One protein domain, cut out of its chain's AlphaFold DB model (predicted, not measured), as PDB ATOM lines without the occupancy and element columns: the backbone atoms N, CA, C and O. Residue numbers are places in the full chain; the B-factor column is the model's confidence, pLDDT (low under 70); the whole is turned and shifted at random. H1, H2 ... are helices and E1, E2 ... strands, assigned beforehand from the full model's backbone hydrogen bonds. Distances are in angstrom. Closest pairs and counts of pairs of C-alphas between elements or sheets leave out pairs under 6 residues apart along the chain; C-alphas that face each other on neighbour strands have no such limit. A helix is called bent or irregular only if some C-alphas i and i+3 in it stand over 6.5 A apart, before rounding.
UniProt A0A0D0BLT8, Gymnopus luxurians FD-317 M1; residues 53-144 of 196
ATOM      1  N   LEU A  53      -6.071  69.406  46.046       50.84
ATOM      2  CA  LEU A  53      -5.333  68.201  46.472       50.84
ATOM      3  C   LEU A  53      -6.230  67.079  47.050       50.84
ATOM      4  O   LEU A  53      -5.776  65.949  47.218       50.84
ATOM      5  N   PHE A  54      -7.510  67.368  47.305       50.75
ATOM      6  CA  PHE A  54      -8.521  66.438  47.830       50.75
ATOM      7  C   PHE A  54      -9.398  65.780  46.751       50.75
ATOM      8  O   PHE A  54     -10.426  65.181  47.065       50.75
ATOM      9  N   ASP A  55      -9.013  65.887  45.483       43.72
ATOM     10  CA  ASP A  55      -9.794  65.376  44.361       43.72
ATOM     11  C   ASP A  55      -9.777  63.837  44.295       43.72
ATOM     12  O   ASP A  55      -8.739  63.190  44.097       43.72
ATOM     13  N   SER A  56     -10.941  63.223  44.500       49.59
ATOM     14  CA  SER A  56     -11.104  61.772  44.469       49.59
ATOM     15  C   SER A  56     -11.239  61.274  43.030       49.59
ATOM     16  O   SER A  56     -12.196  61.602  42.333       49.59
ATOM     17  N   ARG A  57     -10.313  60.410  42.591       53.06
ATOM     18  CA  ARG A  57     -10.397  59.766  41.271       53.06
ATOM     19  C   ARG A  57     -11.704  58.961  41.123       53.06
ATOM     20  O   ARG A  57     -12.029  58.194  42.035       53.06
ATOM     21  N   PRO A  58     -12.356  58.985  39.947       50.94
ATOM     22  CA  PRO A  58     -13.496  58.137  39.600       50.94
ATOM     23  C   PRO A  58     -13.092  56.664  39.376       50.94
ATOM     24  O   PRO A  58     -13.728  55.939  38.637       50.94
ATOM     25  N   ASP A  59     -12.065  56.160  40.049       53.62
ATOM     26  CA  ASP A  59     -11.834  54.721  40.255       53.62
ATOM     27  C   ASP A  59     -11.816  54.379  41.755       53.62
ATOM     28  O   ASP A  59     -11.904  53.216  42.160       53.62
ATOM     29  N   ALA A  60     -11.701  55.403  42.609       53.44
ATOM     30  CA  ALA A  60     -11.709  55.278  44.059       53.44
ATOM     31  C   ALA A  60     -13.138  55.179  44.615       53.44
ATOM     32  O   ALA A  60     -13.347  54.437  45.574       53.44
ATOM     33  N   TRP A  61     -14.118  55.839  43.981       55.53
ATOM     34  CA  TRP A  61     -15.549  55.749  44.316       55.53
ATOM     35  C   TRP A  61     -16.094  54.316  44.261       55.53
ATOM     36  O   TRP A  61     -16.751  53.887  45.202       55.53
ATOM     37  N   GLN A  62     -15.724  53.521  43.248       50.78
ATOM     38  CA  GLN A  62     -16.213  52.141  43.096       50.78
ATOM     39  C   GLN A  62     -15.791  51.208  44.236       50.78
ATOM     40  O   GLN A  62     -16.363  50.136  44.419       50.78
ATOM     41  N   ARG A  63     -14.744  51.581  44.979       52.91
ATOM     42  CA  ARG A  63     -14.192  50.765  46.065       52.91
ATOM     43  C   ARG A  63     -14.214  51.470  47.413       52.91
ATOM     44  O   ARG A  63     -13.729  50.884  48.373       52.91
ATOM     45  N   LEU A  64     -14.730  52.703  47.465       56.59
ATOM     46  CA  LEU A  64     -14.809  53.566  48.646       56.59
ATOM     47  C   LEU A  64     -13.547  53.553  49.535       56.59
ATOM     48  O   LEU A  64     -13.628  53.690  50.750       56.59
ATOM     49  N   ARG A  65     -12.350  53.387  48.947       50.22
ATOM     50  CA  ARG A  65     -11.100  53.195  49.719       50.22
ATOM     51  C   ARG A  65     -10.565  54.473  50.361       50.22
ATOM     52  O   ARG A  65      -9.693  54.398  51.218       50.22
ATOM     53  N   ARG A  66     -11.043  55.639  49.929       51.00
ATOM     54  CA  ARG A  66     -10.673  56.951  50.469       51.00
ATOM     55  C   ARG A  66     -11.936  57.799  50.544       51.00
ATOM     56  O   ARG A  66     -12.524  58.087  49.505       51.00
ATOM     57  N   GLY A  67     -12.355  58.154  51.754       54.47
ATOM     58  CA  GLY A  67     -13.338  59.218  51.949       54.47
ATOM     59  C   GLY A  67     -12.669  60.592  51.863       54.47
ATOM     60  O   GLY A  67     -11.441  60.697  51.960       54.47
ATOM     61  N   ILE A  68     -13.469  61.630  51.618       56.19
ATOM     62  CA  ILE A  68     -12.985  63.011  51.539       56.19
ATOM     63  C   ILE A  68     -13.047  63.642  52.928       56.19
ATOM     64  O   ILE A  68     -14.033  63.519  53.658       56.19
ATOM     65  N   VAL A  69     -11.966  64.330  53.273       58.91
ATOM     66  CA  VAL A  69     -11.795  65.031  54.540       58.91
ATOM     67  C   VAL A  69     -12.351  66.441  54.406       58.91
ATOM     68  O   VAL A  69     -11.741  67.277  53.752       58.91
ATOM     69  N   CYS A  70     -13.509  66.711  55.008       55.41
ATOM     70  CA  CYS A  70     -14.209  67.986  54.801       55.41
ATOM     71  C   CYS A  70     -13.914  69.050  55.875       55.41
ATOM     72  O   CYS A  70     -14.309  70.203  55.716       55.41
ATOM     73  N   ARG A  71     -13.264  68.698  56.992       51.88
ATOM     74  CA  ARG A  71     -12.942  69.649  58.067       51.88
ATOM     75  C   ARG A  71     -11.699  69.210  58.830       51.88
ATOM     76  O   ARG A  71     -11.674  68.103  59.363       51.88
ATOM     77  N   LEU A  72     -10.716  70.103  58.912       54.69
ATOM     78  CA  LEU A  72      -9.539  69.973  59.765       54.69
ATOM     79  C   LEU A  72      -9.499  71.181  60.719       54.69
ATOM     80  O   LEU A  72      -8.771  72.139  60.503       54.69
ATOM     81  N   LYS A  73     -10.363  71.186  61.738       54.62
ATOM     82  CA  LYS A  73     -10.267  72.135  62.859       54.62
ATOM     83  C   LYS A  73     -10.560  71.375  64.151       54.62
ATOM     84  O   LYS A  73     -11.496  70.578  64.182       54.62
ATOM     85  N   ASP A  74      -9.705  71.563  65.154       54.41
ATOM     86  CA  ASP A  74      -9.772  70.940  66.485       54.41
ATOM     87  C   ASP A  74      -9.759  69.399  66.490       54.41
ATOM     88  O   ASP A  74     -10.648  68.758  67.050       54.41
ATOM     89  N   HIS A  75      -8.758  68.792  65.836       58.78
ATOM     90  CA  HIS A  75      -8.464  67.343  65.867       58.78
ATOM     91  C   HIS A  75      -9.640  66.389  65.563       58.78
ATOM     92  O   HIS A  75      -9.545  65.183  65.794       58.78
ATOM     93  N   ARG A  76     -10.746  66.890  65.001       51.62
ATOM     94  CA  ARG A  76     -11.879  66.087  64.539       51.62
ATOM     95  C   ARG A  76     -11.955  66.147  63.030       51.62
ATOM     96  O   ARG A  76     -12.382  67.136  62.441       51.62
ATOM     97  N   GLN A  77     -11.565  65.041  62.422       58.53
ATOM     98  CA  GLN A  77     -11.677  64.837  60.995       58.53
ATOM     99  C   GLN A  77     -13.048  64.234  60.677       58.53
ATOM    100  O   GLN A  77     -13.321  63.084  61.018       58.53
ATOM    101  N   ILE A  78     -13.926  65.003  60.030       59.88
ATOM    102  CA  ILE A  78     -15.196  64.472  59.515       59.88
ATOM    103  C   ILE A  78     -14.919  63.891  58.131       59.88
ATOM    104  O   ILE A  78     -14.624  64.625  57.185       59.88
ATOM    105  N   ASN A  79     -14.981  62.563  58.045       59.84
ATOM    106  CA  ASN A  79     -14.790  61.815  56.814       59.84
ATOM    107  C   ASN A  79     -16.155  61.461  56.213       59.84
ATOM    108  O   ASN A  79     -16.921  60.713  56.824       59.84
ATOM    109  N   LEU A  80     -16.467  61.985  55.027       62.09
ATOM    110  CA  LEU A  80     -17.675  61.593  54.307       62.09
ATOM    111  C   LEU A  80     -17.370  60.302  53.529       62.09
ATOM    112  O   LEU A  80     -16.712  60.330  52.488       62.09
ATOM    113  N   MET A  81     -17.814  59.160  54.056       64.25
ATOM    114  CA  MET A  81     -17.757  57.871  53.360       64.25
ATOM    115  C   MET A  81     -19.169  57.452  52.963       64.25
ATOM    116  O   MET A  81     -20.065  57.397  53.804       64.25
ATOM    117  N   GLY A  82     -19.371  57.154  51.679       64.38
ATOM    118  CA  GLY A  82     -20.597  56.496  51.230       64.38
ATOM    119  C   GLY A  82     -20.736  55.102  51.854       64.38
ATOM    120  O   GLY A  82     -19.776  54.538  52.375       64.38
ATOM    121  N   ASN A  83     -21.937  54.527  51.803       77.00
ATOM    122  CA  ASN A  83     -22.158  53.171  52.295       77.00
ATOM    123  C   ASN A  83     -21.748  52.142  51.217       77.00
ATOM    124  O   ASN A  83     -22.450  52.026  50.206       77.00
ATOM    125  N   PRO A  84     -20.664  51.361  51.408       72.56
ATOM    126  CA  PRO A  84     -20.226  50.368  50.427       72.56
ATOM    127  C   PRO A  84     -21.249  49.249  50.206       72.56
ATOM    128  O   PRO A  84     -21.298  48.678  49.118       72.56
ATOM    129  N   LEU A  85     -22.109  48.967  51.190       74.44
ATOM    130  CA  LEU A  85     -23.151  47.949  51.058       74.44
ATOM    131  C   LEU A  85     -24.182  48.342  50.002       74.44
ATOM    132  O   LEU A  85     -24.545  47.518  49.173       74.44
ATOM    133  N   VAL A  86     -24.616  49.605  49.989       78.31
ATOM    134  CA  VAL A  86     -25.596  50.095  49.004       78.31
ATOM    135  C   VAL A  86     -25.023  49.994  47.591       78.31
ATOM    136  O   VAL A  86     -25.712  49.562  46.669       78.31
ATOM    137  N   TRP A  87     -23.740  50.319  47.433       75.56
ATOM    138  CA  TRP A  87     -23.044  50.198  46.157       75.56
ATOM    139  C   TRP A  87     -22.956  48.744  45.673       75.56
ATOM    140  O   TRP A  87     -23.328  48.429  44.540       75.56
ATOM    141  N   TRP A  88     -22.518  47.825  46.536       78.25
ATOM    142  CA  TRP A  88     -22.439  46.407  46.180       78.25
ATOM    143  C   TRP A  88     -23.809  45.803  45.890       78.25
ATOM    144  O   TRP A  88     -23.951  45.091  44.901       78.25
ATOM    145  N   LEU A  89     -24.833  46.139  46.675       80.69
ATOM    146  CA  LEU A  89     -26.201  45.678  46.432       80.69
ATOM    147  C   LEU A  89     -26.753  46.204  45.100       80.69
ATOM    148  O   LEU A  89     -27.387  45.447  44.368       80.69
ATOM    149  N   SER A  90     -26.456  47.458  44.745       80.56
ATOM    150  CA  SER A  90     -26.815  48.039  43.446       80.56
ATOM    151  C   SER A  90     -26.170  47.275  42.283       80.56
ATOM    152  O   SER A  90     -26.870  46.812  41.384       80.56
ATOM    153  N   THR A  91     -24.851  47.063  42.326       82.25
ATOM    154  CA  THR A  91     -24.136  46.318  41.268       82.25
ATOM    155  C   THR A  91     -24.568  44.850  41.177       82.25
ATOM    156  O   THR A  91     -24.721  44.312  40.078       82.25
ATOM    157  N   LEU A  92     -24.831  44.203  42.317       85.88
ATOM    158  CA  LEU A  92     -25.312  42.825  42.381       85.88
ATOM    159  C   LEU A  92     -26.729  42.689  41.813       85.88
ATOM    160  O   LEU A  92     -27.000  41.726  41.098       85.88
ATOM    161  N   SER A  93     -27.611  43.658  42.075       84.56
ATOM    162  CA  SER A  93     -28.973  43.689  41.527       84.56
ATOM    163  C   SER A  93     -28.973  43.748  39.995       84.56
ATOM    164  O   SER A  93     -29.654  42.954  39.342       84.56
ATOM    165  N   VAL A  94     -28.128  44.599  39.406       87.12
ATOM    166  CA  VAL A  94     -27.979  44.713  37.945       87.12
ATOM    167  C   VAL A  94     -27.433  43.423  37.334       87.12
ATOM    168  O   VAL A  94     -27.976  42.916  36.351       87.12
ATOM    169  N   ALA A  95     -26.390  42.845  37.938       87.94
ATOM    170  CA  ALA A  95     -25.819  41.583  37.475       87.94
ATOM    171  C   ALA A  95     -26.832  40.426  37.553       87.94
ATOM    172  O   ALA A  95     -26.907  39.600  36.640       87.94
ATOM    173  N   ALA A  96     -27.632  40.370  38.624       88.31
ATOM    174  CA  ALA A  96     -28.697  39.387  38.776       88.31
ATOM    175  C   ALA A  96     -29.780  39.554  37.698       88.31
ATOM    176  O   ALA A  96     -30.181  38.561  37.091       88.31
ATOM    177  N   TYR A  97     -30.194  40.790  37.396       89.00
ATOM    178  CA  TYR A  97     -31.178  41.064  36.348       89.00
ATOM    179  C   TYR A  97     -30.709  40.598  34.965       89.00
ATOM    180  O   TYR A  97     -31.435  39.870  34.292       89.00
ATOM    181  N   VAL A  98     -29.474  40.928  34.564       89.56
ATOM    182  CA  VAL A  98     -28.915  40.502  33.264       89.56
ATOM    183  C   VAL A  98     -28.877  38.975  33.148       89.56
ATOM    184  O   VAL A  98     -29.234  38.425  32.104       89.56
ATOM    185  N   ARG A  99     -28.509  38.268  34.226       90.50
ATOM    186  CA  ARG A  99     -28.517  36.796  34.256       90.50
ATOM    187  C   ARG A  99     -29.925  36.229  34.100       90.50
ATOM    188  O   ARG A  99     -30.132  35.345  33.274       90.50
ATOM    189  N   VAL A 100     -30.891  36.736  34.868       88.12
ATOM    190  CA  VAL A 100     -32.287  36.276  34.809       88.12
ATOM    191  C   VAL A 100     -32.886  36.553  33.431       88.12
ATOM    192  O   VAL A 100     -33.453  35.646  32.825       88.12
ATOM    193  N   ARG A 101     -32.680  37.756  32.882       87.50
ATOM    194  CA  ARG A 101     -33.126  38.134  31.535       87.50
ATOM    195  C   ARG A 101     -32.516  37.233  30.458       87.50
ATOM    196  O   ARG A 101     -33.236  36.772  29.577       87.50
ATOM    197  N   GLY A 102     -31.221  36.928  30.554       89.38
ATOM    198  CA  GLY A 102     -30.549  35.990  29.653       89.38
ATOM    199  C   GLY A 102     -31.142  34.578  29.712       89.38
ATOM    200  O   GLY A 102     -31.379  33.966  28.671       89.38
ATOM    201  N   LEU A 103     -31.458  34.080  30.913       89.00
ATOM    202  CA  LEU A 103     -32.115  32.781  31.092       89.00
ATOM    203  C   LEU A 103     -33.537  32.759  30.514       89.00
ATOM    204  O   LEU A 103     -33.908  31.770  29.884       89.00
ATOM    205  N   LEU A 104     -34.316  33.829  30.688       86.94
ATOM    206  CA  LEU A 104     -35.660  33.967  30.106       86.94
ATOM    207  C   LEU A 104     -35.617  33.916  28.572       86.94
ATOM    208  O   LEU A 104     -36.358  33.146  27.968       86.94
ATOM    209  N   ILE A 105     -34.692  34.654  27.948       87.81
ATOM    210  CA  ILE A 105     -34.506  34.645  26.487       87.81
ATOM    211  C   ILE A 105     -34.095  33.247  26.000       87.81
ATOM    212  O   ILE A 105     -34.606  32.758  24.992       87.81
ATOM    213  N   LEU A 106     -33.194  32.571  26.720       90.00
ATOM    214  CA  LEU A 106     -32.757  31.223  26.358       90.00
ATOM    215  C   LEU A 106     -33.901  30.198  26.458       90.00
ATOM    216  O   LEU A 106     -34.023  29.323  25.600       90.00
ATOM    217  N   ARG A 107     -34.753  30.307  27.482       86.69
ATOM    218  CA  ARG A 107     -35.923  29.434  27.666       86.69
ATOM    219  C   ARG A 107     -36.980  29.660  26.590       86.69
ATOM    220  O   ARG A 107     -37.514  28.684  26.061       86.69
ATOM    221  N   GLU A 108     -37.201  30.910  26.197       85.94
ATOM    222  CA  GLU A 108     -38.090  31.254  25.088       85.94
ATOM    223  C   GLU A 108     -37.579  30.673  23.762       85.94
ATOM    224  O   GLU A 108     -38.336  30.030  23.033       85.94
ATOM    225  N   LYS A 109     -36.269  30.776  23.487       86.19
ATOM    226  CA  LYS A 109     -35.641  30.131  22.317       86.19
ATOM    227  C   LYS A 109     -35.763  28.605  22.332       86.19
ATOM    228  O   LYS A 109     -35.762  27.993  21.269       86.19
ATOM    229  N   ARG A 110     -35.896  27.990  23.511       88.31
ATOM    230  CA  ARG A 110     -36.118  26.545  23.687       88.31
ATOM    231  C   ARG A 110     -37.596  26.137  23.578       88.31
ATOM    232  O   ARG A 110     -37.899  24.953  23.679       88.31
ATOM    233  N   GLY A 111     -38.502  27.092  23.359       80.94
ATOM    234  CA  GLY A 111     -39.932  26.850  23.159       80.94
ATOM    235  C   GLY A 111     -40.783  26.901  24.432       80.94
ATOM    236  O   GLY A 111     -41.974  26.595  24.371       80.94
ATOM    237  N   TYR A 112     -40.222  27.305  25.578       79.38
ATOM    238  CA  TYR A 112     -41.015  27.533  26.787       79.38
ATOM    239  C   TYR A 112     -41.734  28.887  26.699       79.38
ATOM    240  O   TYR A 112     -41.103  29.932  26.562       79.38
ATOM    241  N   LYS A 113     -43.070  28.883  26.802       78.06
ATOM    242  CA  LYS A 113     -43.907  30.099  26.805       78.06
ATOM    243  C   LYS A 113     -43.968  30.741  28.197       78.06
ATOM    244  O   LYS A 113     -45.045  30.904  28.768       78.06
ATOM    245  N   ASP A 114     -42.812  31.106  28.747       73.75
ATOM    246  CA  ASP A 114     -42.712  31.685  30.096       73.75
ATOM    247  C   ASP A 114     -43.434  33.047  30.214       73.75
ATOM    248  O   ASP A 114     -43.945  33.397  31.278       73.75
ATOM    249  N   PHE A 115     -43.591  33.776  29.105       71.62
ATOM    250  CA  PHE A 115     -44.324  35.049  29.047       71.62
ATOM    251  C   PHE A 115     -45.849  34.926  29.188       71.62
ATOM    252  O   PHE A 115     -46.533  35.940  29.294       71.62
ATOM    253  N   ASN A 116     -46.401  33.710  29.236       75.19
ATOM    254  CA  ASN A 116     -47.831  33.518  29.492       75.19
ATOM    255  C   ASN A 116     -48.202  33.773  30.970       75.19
ATOM    256  O   ASN A 116     -49.369  33.956  31.307       75.19
ATOM    257  N   ASN A 117     -47.216  33.789  31.876       78.19
ATOM    258  CA  ASN A 117     -47.450  34.087  33.283       78.19
ATOM    259  C   ASN A 117     -47.389  35.602  33.532       78.19
ATOM    260  O   ASN A 117     -46.321  36.214  33.462       78.19
ATOM    261  N   SER A 118     -48.527  36.194  33.911       81.31
ATOM    262  CA  SER A 118     -48.644  37.624  34.245       81.31
ATOM    263  C   SER A 118     -47.630  38.080  35.305       81.31
ATOM    264  O   SER A 118     -47.179  39.223  35.277       81.31
ATOM    265  N   SER A 119     -47.220  37.193  36.216       83.38
ATOM    266  CA  SER A 119     -46.237  37.518  37.256       83.38
ATOM    267  C   SER A 119     -44.859  37.810  36.663       83.38
ATOM    268  O   SER A 119     -44.220  38.782  37.053       83.38
ATOM    269  N   ILE A 120     -44.417  37.014  35.684       83.31
ATOM    270  CA  ILE A 120     -43.093  37.157  35.060       83.31
ATOM    271  C   ILE A 120     -43.012  38.478  34.292       83.31
ATOM    272  O   ILE A 120     -42.036  39.207  34.440       83.31
ATOM    273  N   VAL A 121     -44.069  38.835  33.558       83.62
ATOM    274  CA  VAL A 121     -44.154  40.106  32.820       83.62
ATOM    275  C   VAL A 121     -44.123  41.314  33.769       83.62
ATOM    276  O   VAL A 121     -43.444  42.300  33.493       83.62
ATOM    277  N   LYS A 122     -44.806  41.232  34.921       86.56
ATOM    278  CA  LYS A 122     -44.789  42.296  35.941       86.56
ATOM    279  C   LYS A 122     -43.399  42.498  36.545       86.56
ATOM    280  O   LYS A 122     -42.932  43.633  36.619       86.56
ATOM    281  N   TYR A 123     -42.737  41.418  36.968       86.75
ATOM    282  CA  TYR A 123     -41.392  41.503  37.548       86.75
ATOM    283  C   TYR A 123     -40.363  41.995  36.535       86.75
ATOM    284  O   TYR A 123     -39.494  42.789  36.880       86.75
ATOM    285  N   ASP A 124     -40.482  41.569  35.281       87.25
ATOM    286  CA  ASP A 124     -39.601  42.013  34.213       87.25
ATOM    287  C   ASP A 124     -39.725  43.520  33.930       87.25
ATOM    288  O   ASP A 124     -38.707  44.200  33.806       87.25
ATOM    289  N   GLY A 125     -40.947  44.066  33.933       86.50
ATOM    290  CA  GLY A 125     -41.178  45.508  33.805       86.50
ATOM    291  C   GLY A 125     -40.595  46.322  34.967       86.50
ATOM    292  O   GLY A 125     -39.945  47.342  34.740       86.50
ATOM    293  N   LEU A 126     -40.764  45.850  36.209       88.44
ATOM    294  CA  LEU A 126     -40.196  46.500  37.398       88.44
ATOM    295  C   LEU A 126     -38.661  46.475  37.387       88.44
ATOM    296  O   LEU A 126     -38.019  47.500  37.615       88.44
ATOM    297  N   CYS A 127     -38.067  45.321  37.084       87.75
ATOM    298  CA  CYS A 127     -36.618  45.191  36.984       87.75
ATOM    299  C   CYS A 127     -36.049  45.999  35.808       87.75
ATOM    300  O   CYS A 127     -34.977  46.586  35.939       87.75
ATOM    301  N   GLY A 128     -36.774  46.081  34.688       86.06
ATOM    302  CA  GLY A 128     -36.409  46.924  33.550       86.06
ATOM    303  C   GLY A 128     -36.381  48.410  33.913       86.06
ATOM    304  O   GLY A 128     -35.416  49.097  33.586       86.06
ATOM    305  N   PHE A 129     -37.381  48.899  34.655       87.06
ATOM    306  CA  PHE A 129     -37.394  50.278  35.152       87.06
ATOM    307  C   PHE A 129     -36.202  50.568  36.076       87.06
ATOM    308  O   PHE A 129     -35.507  51.560  35.879       87.06
ATOM    309  N   LEU A 130     -35.915  49.675  37.030       86.44
ATOM    310  CA  LEU A 130     -34.769  49.814  37.938       86.44
ATOM    311  C   LEU A 130     -33.424  49.761  37.202       86.44
ATOM    312  O   LEU A 130     -32.483  50.452  37.581       86.44
ATOM    313  N   PHE A 131     -33.322  48.966  36.136       86.94
ATOM    314  CA  PHE A 131     -32.127  48.920  35.299       86.94
ATOM    315  C   PHE A 131     -31.915  50.229  34.530       86.94
ATOM    316  O   PHE A 131     -30.793  50.727  34.468       86.94
ATOM    317  N   VAL A 132     -32.980  50.804  33.963       86.50
ATOM    318  CA  VAL A 132     -32.913  52.106  33.283       86.50
ATOM    319  C   VAL A 132     -32.587  53.218  34.276       86.50
ATOM    320  O   VAL A 132     -31.745  54.056  33.973       86.50
ATOM    321  N   ASP A 133     -33.186  53.199  35.468       84.25
ATOM    322  CA  ASP A 133     -32.859  54.126  36.553       84.25
ATOM    323  C   ASP A 133     -31.373  54.034  36.922       84.25
ATOM    324  O   ASP A 133     -30.674  55.046  36.937       84.25
ATOM    325  N   TRP A 134     -30.848  52.819  37.100       84.56
ATOM    326  CA  TRP A 134     -29.424  52.596  37.331       84.56
ATOM    327  C   TRP A 134     -28.557  53.131  36.180       84.56
ATOM    328  O   TRP A 134     -27.592  53.853  36.416       84.56
ATOM    329  N   ALA A 135     -28.914  52.844  34.927       82.75
ATOM    330  CA  ALA A 135     -28.164  53.303  33.759       82.75
ATOM    331  C   ALA A 135     -28.172  54.834  33.617       82.75
ATOM    332  O   ALA A 135     -27.140  55.425  33.304       82.75
ATOM    333  N   LEU A 136     -29.307  55.484  33.885       82.88
ATOM    334  CA  LEU A 136     -29.446  56.942  33.861       82.88
ATOM    335  C   LEU A 136     -28.714  57.618  35.016       82.88
ATOM    336  O   LEU A 136     -28.252  58.742  34.852       82.88
ATOM    337  N   HIS A 137     -28.574  56.952  36.161       80.69
ATOM    338  CA  HIS A 137     -27.775  57.471  37.263       80.69
ATOM    339  C   HIS A 137     -26.278  57.319  36.999       80.69
ATOM    340  O   HIS A 137     -25.536  58.249  37.283       80.69
ATOM    341  N   TYR A 138     -25.815  56.195  36.445       73.88
ATOM    342  CA  TYR A 138     -24.386  55.950  36.210       73.88
ATOM    343  C   TYR A 138     -23.860  56.581  34.913       73.88
ATOM    344  O   TYR A 138     -22.733  57.071  34.883       73.88
ATOM    345  N   GLY A 139     -24.663  56.605  33.848       73.56
ATOM    346  CA  GLY A 139     -24.315  57.158  32.535       73.56
ATOM    347  C   GLY A 139     -23.736  58.582  32.549       73.56
ATOM    348  O   GLY A 139     -22.668  58.787  31.966       73.56
ATOM    349  N   PRO A 140     -24.354  59.569  33.229       68.56
ATOM    350  CA  PRO A 140     -23.835  60.932  33.260       68.56
ATOM    351  C   PRO A 140     -22.478  61.038  33.960       68.56
ATOM    352  O   PRO A 140     -21.686  61.878  33.554       68.56
ATOM    353  N   PHE A 141     -22.139  60.168  34.923       61.78
ATOM    354  CA  PHE A 141     -20.801  60.169  35.542       61.78
ATOM    355  C   PHE A 141     -19.694  59.723  34.583       61.78
ATOM    356  O   PHE A 141     -18.554  60.155  34.729       61.78
ATOM    357  N   PHE A 142     -20.007  58.874  33.599       62.25
ATOM    358  CA  PHE A 142     -19.045  58.494  32.562       62.25
ATOM    359  C   PHE A 142     -18.938  59.552  31.454       62.25
ATOM    360  O   PHE A 142     -17.854  59.747  30.906       62.25
ATOM    361  N   LEU A 143     -20.038  60.246  31.131       61.59
ATOM    362  CA  LEU A 143     -20.083  61.272  30.077       61.59
ATOM    363  C   LEU A 143     -19.565  62.641  30.542       61.59
ATOM    364  O   LEU A 143     -18.925  63.357  29.775       61.59
ATOM    365  N   MET A 144     -19.809  63.013  31.796       53.53
ATOM    366  CA  MET A 144     -19.272  64.229  32.397       53.53
ATOM    367  C   MET A 144     -17.904  63.902  32.995       53.53
ATOM    368  O   MET A 144     -17.773  63.627  34.180       53.53
TER     369      MET A 144
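AT A GLANCE: This is residues 53 to 144 of the 196 residues of a protein of Gymnopus luxurians FD-317 M1 (UniProt A0A0D0BLT8). The domain is a long rod in which a two-stranded hairpin, E1 and E2, and a long helix, H1, follow each other end to end, while a second long helix, H2, folds back and crosses H1 near its middle as a loose X. Residues 53 to 67, with no named element, lie in the hairpin's half of the rod; at the other end residues 106 to 111, of which 106 to 109 belong to H1, stick out free. The printed part has 92 residues, with two named strands and two named helices in the order E1, E2, H1, H2; the sheet's order is E1 - E2, antiparallel, and the class is mostly helix. The whole is extended, with a radius of gyration of the C-alphas of 19.8 A and spans of 67 by 24 by 17 A.

IN THESE COORDINATES: The printed part begins at Leu 53, whose C-alpha is at (-5.333, 68.201, 46.472). After residues 53 to 67, E1 runs over residues 68 to 73, 14.8 A from first to last C-alpha. E2 follows with residues 76 to 80, 12.6 A long. H1 holds residues 84 to 109 and measures 37.9 A, from C-alpha 84 at (-20.226, 50.368, 50.427) to C-alpha 109 at (-35.641, 30.131, 22.317). H2 holds residues 118 to 143 and measures 37.3 A, with C-alpha 143 at (-20.083, 61.272, 30.077). H2 is only just irregular: C-alphas 137 and 140 are 6.6 A apart, and its line is a rough one.

HOW THE PARTS SIT: E1 and E2 form a hairpin, antiparallel at 160 degrees between their directions. The C-alphas of Val 69 and Asn 79, which face each other, are 4.9 A apart. N 70 and O 78 are within hydrogen-bond range at 3.2 A, and so are N 80 and O 68 at 3.2 A. A tight link of 3 residues joins E2 to H1. E1 and H1 are apart. H1 and H2 only just touch, with 3 pairs of C-alphas within 8 A, through residues 94 to 97 of H1 and residues 127 to 131 of H2 alone. Their closest C-alphas, those of Val 94 and Phe 131, are 6.5 A apart. H1 and H2 run opposite ways at a steep tilt of 51 degrees. H2 is apart from both E1 and E2. Each O i to N i+4 pair of H1 is within hydrogen-bond range, against 19 of 22 in H2.

THE WHOLE: The two C-alphas farthest apart, those of Asp 74 and Gly 111, are 68.8 A apart, while the first and last printed C-alphas, Leu 53 and Met 144, are 20.2 A apart. The printed part has no cut. No link is long: E1 to E2 is tight, with 2 residues, and H1 to H2 is short, with 8 residues. The mean pLDDT of the printed part is 72.9, and residues 53 to 82 and 140 to 144 are under 70.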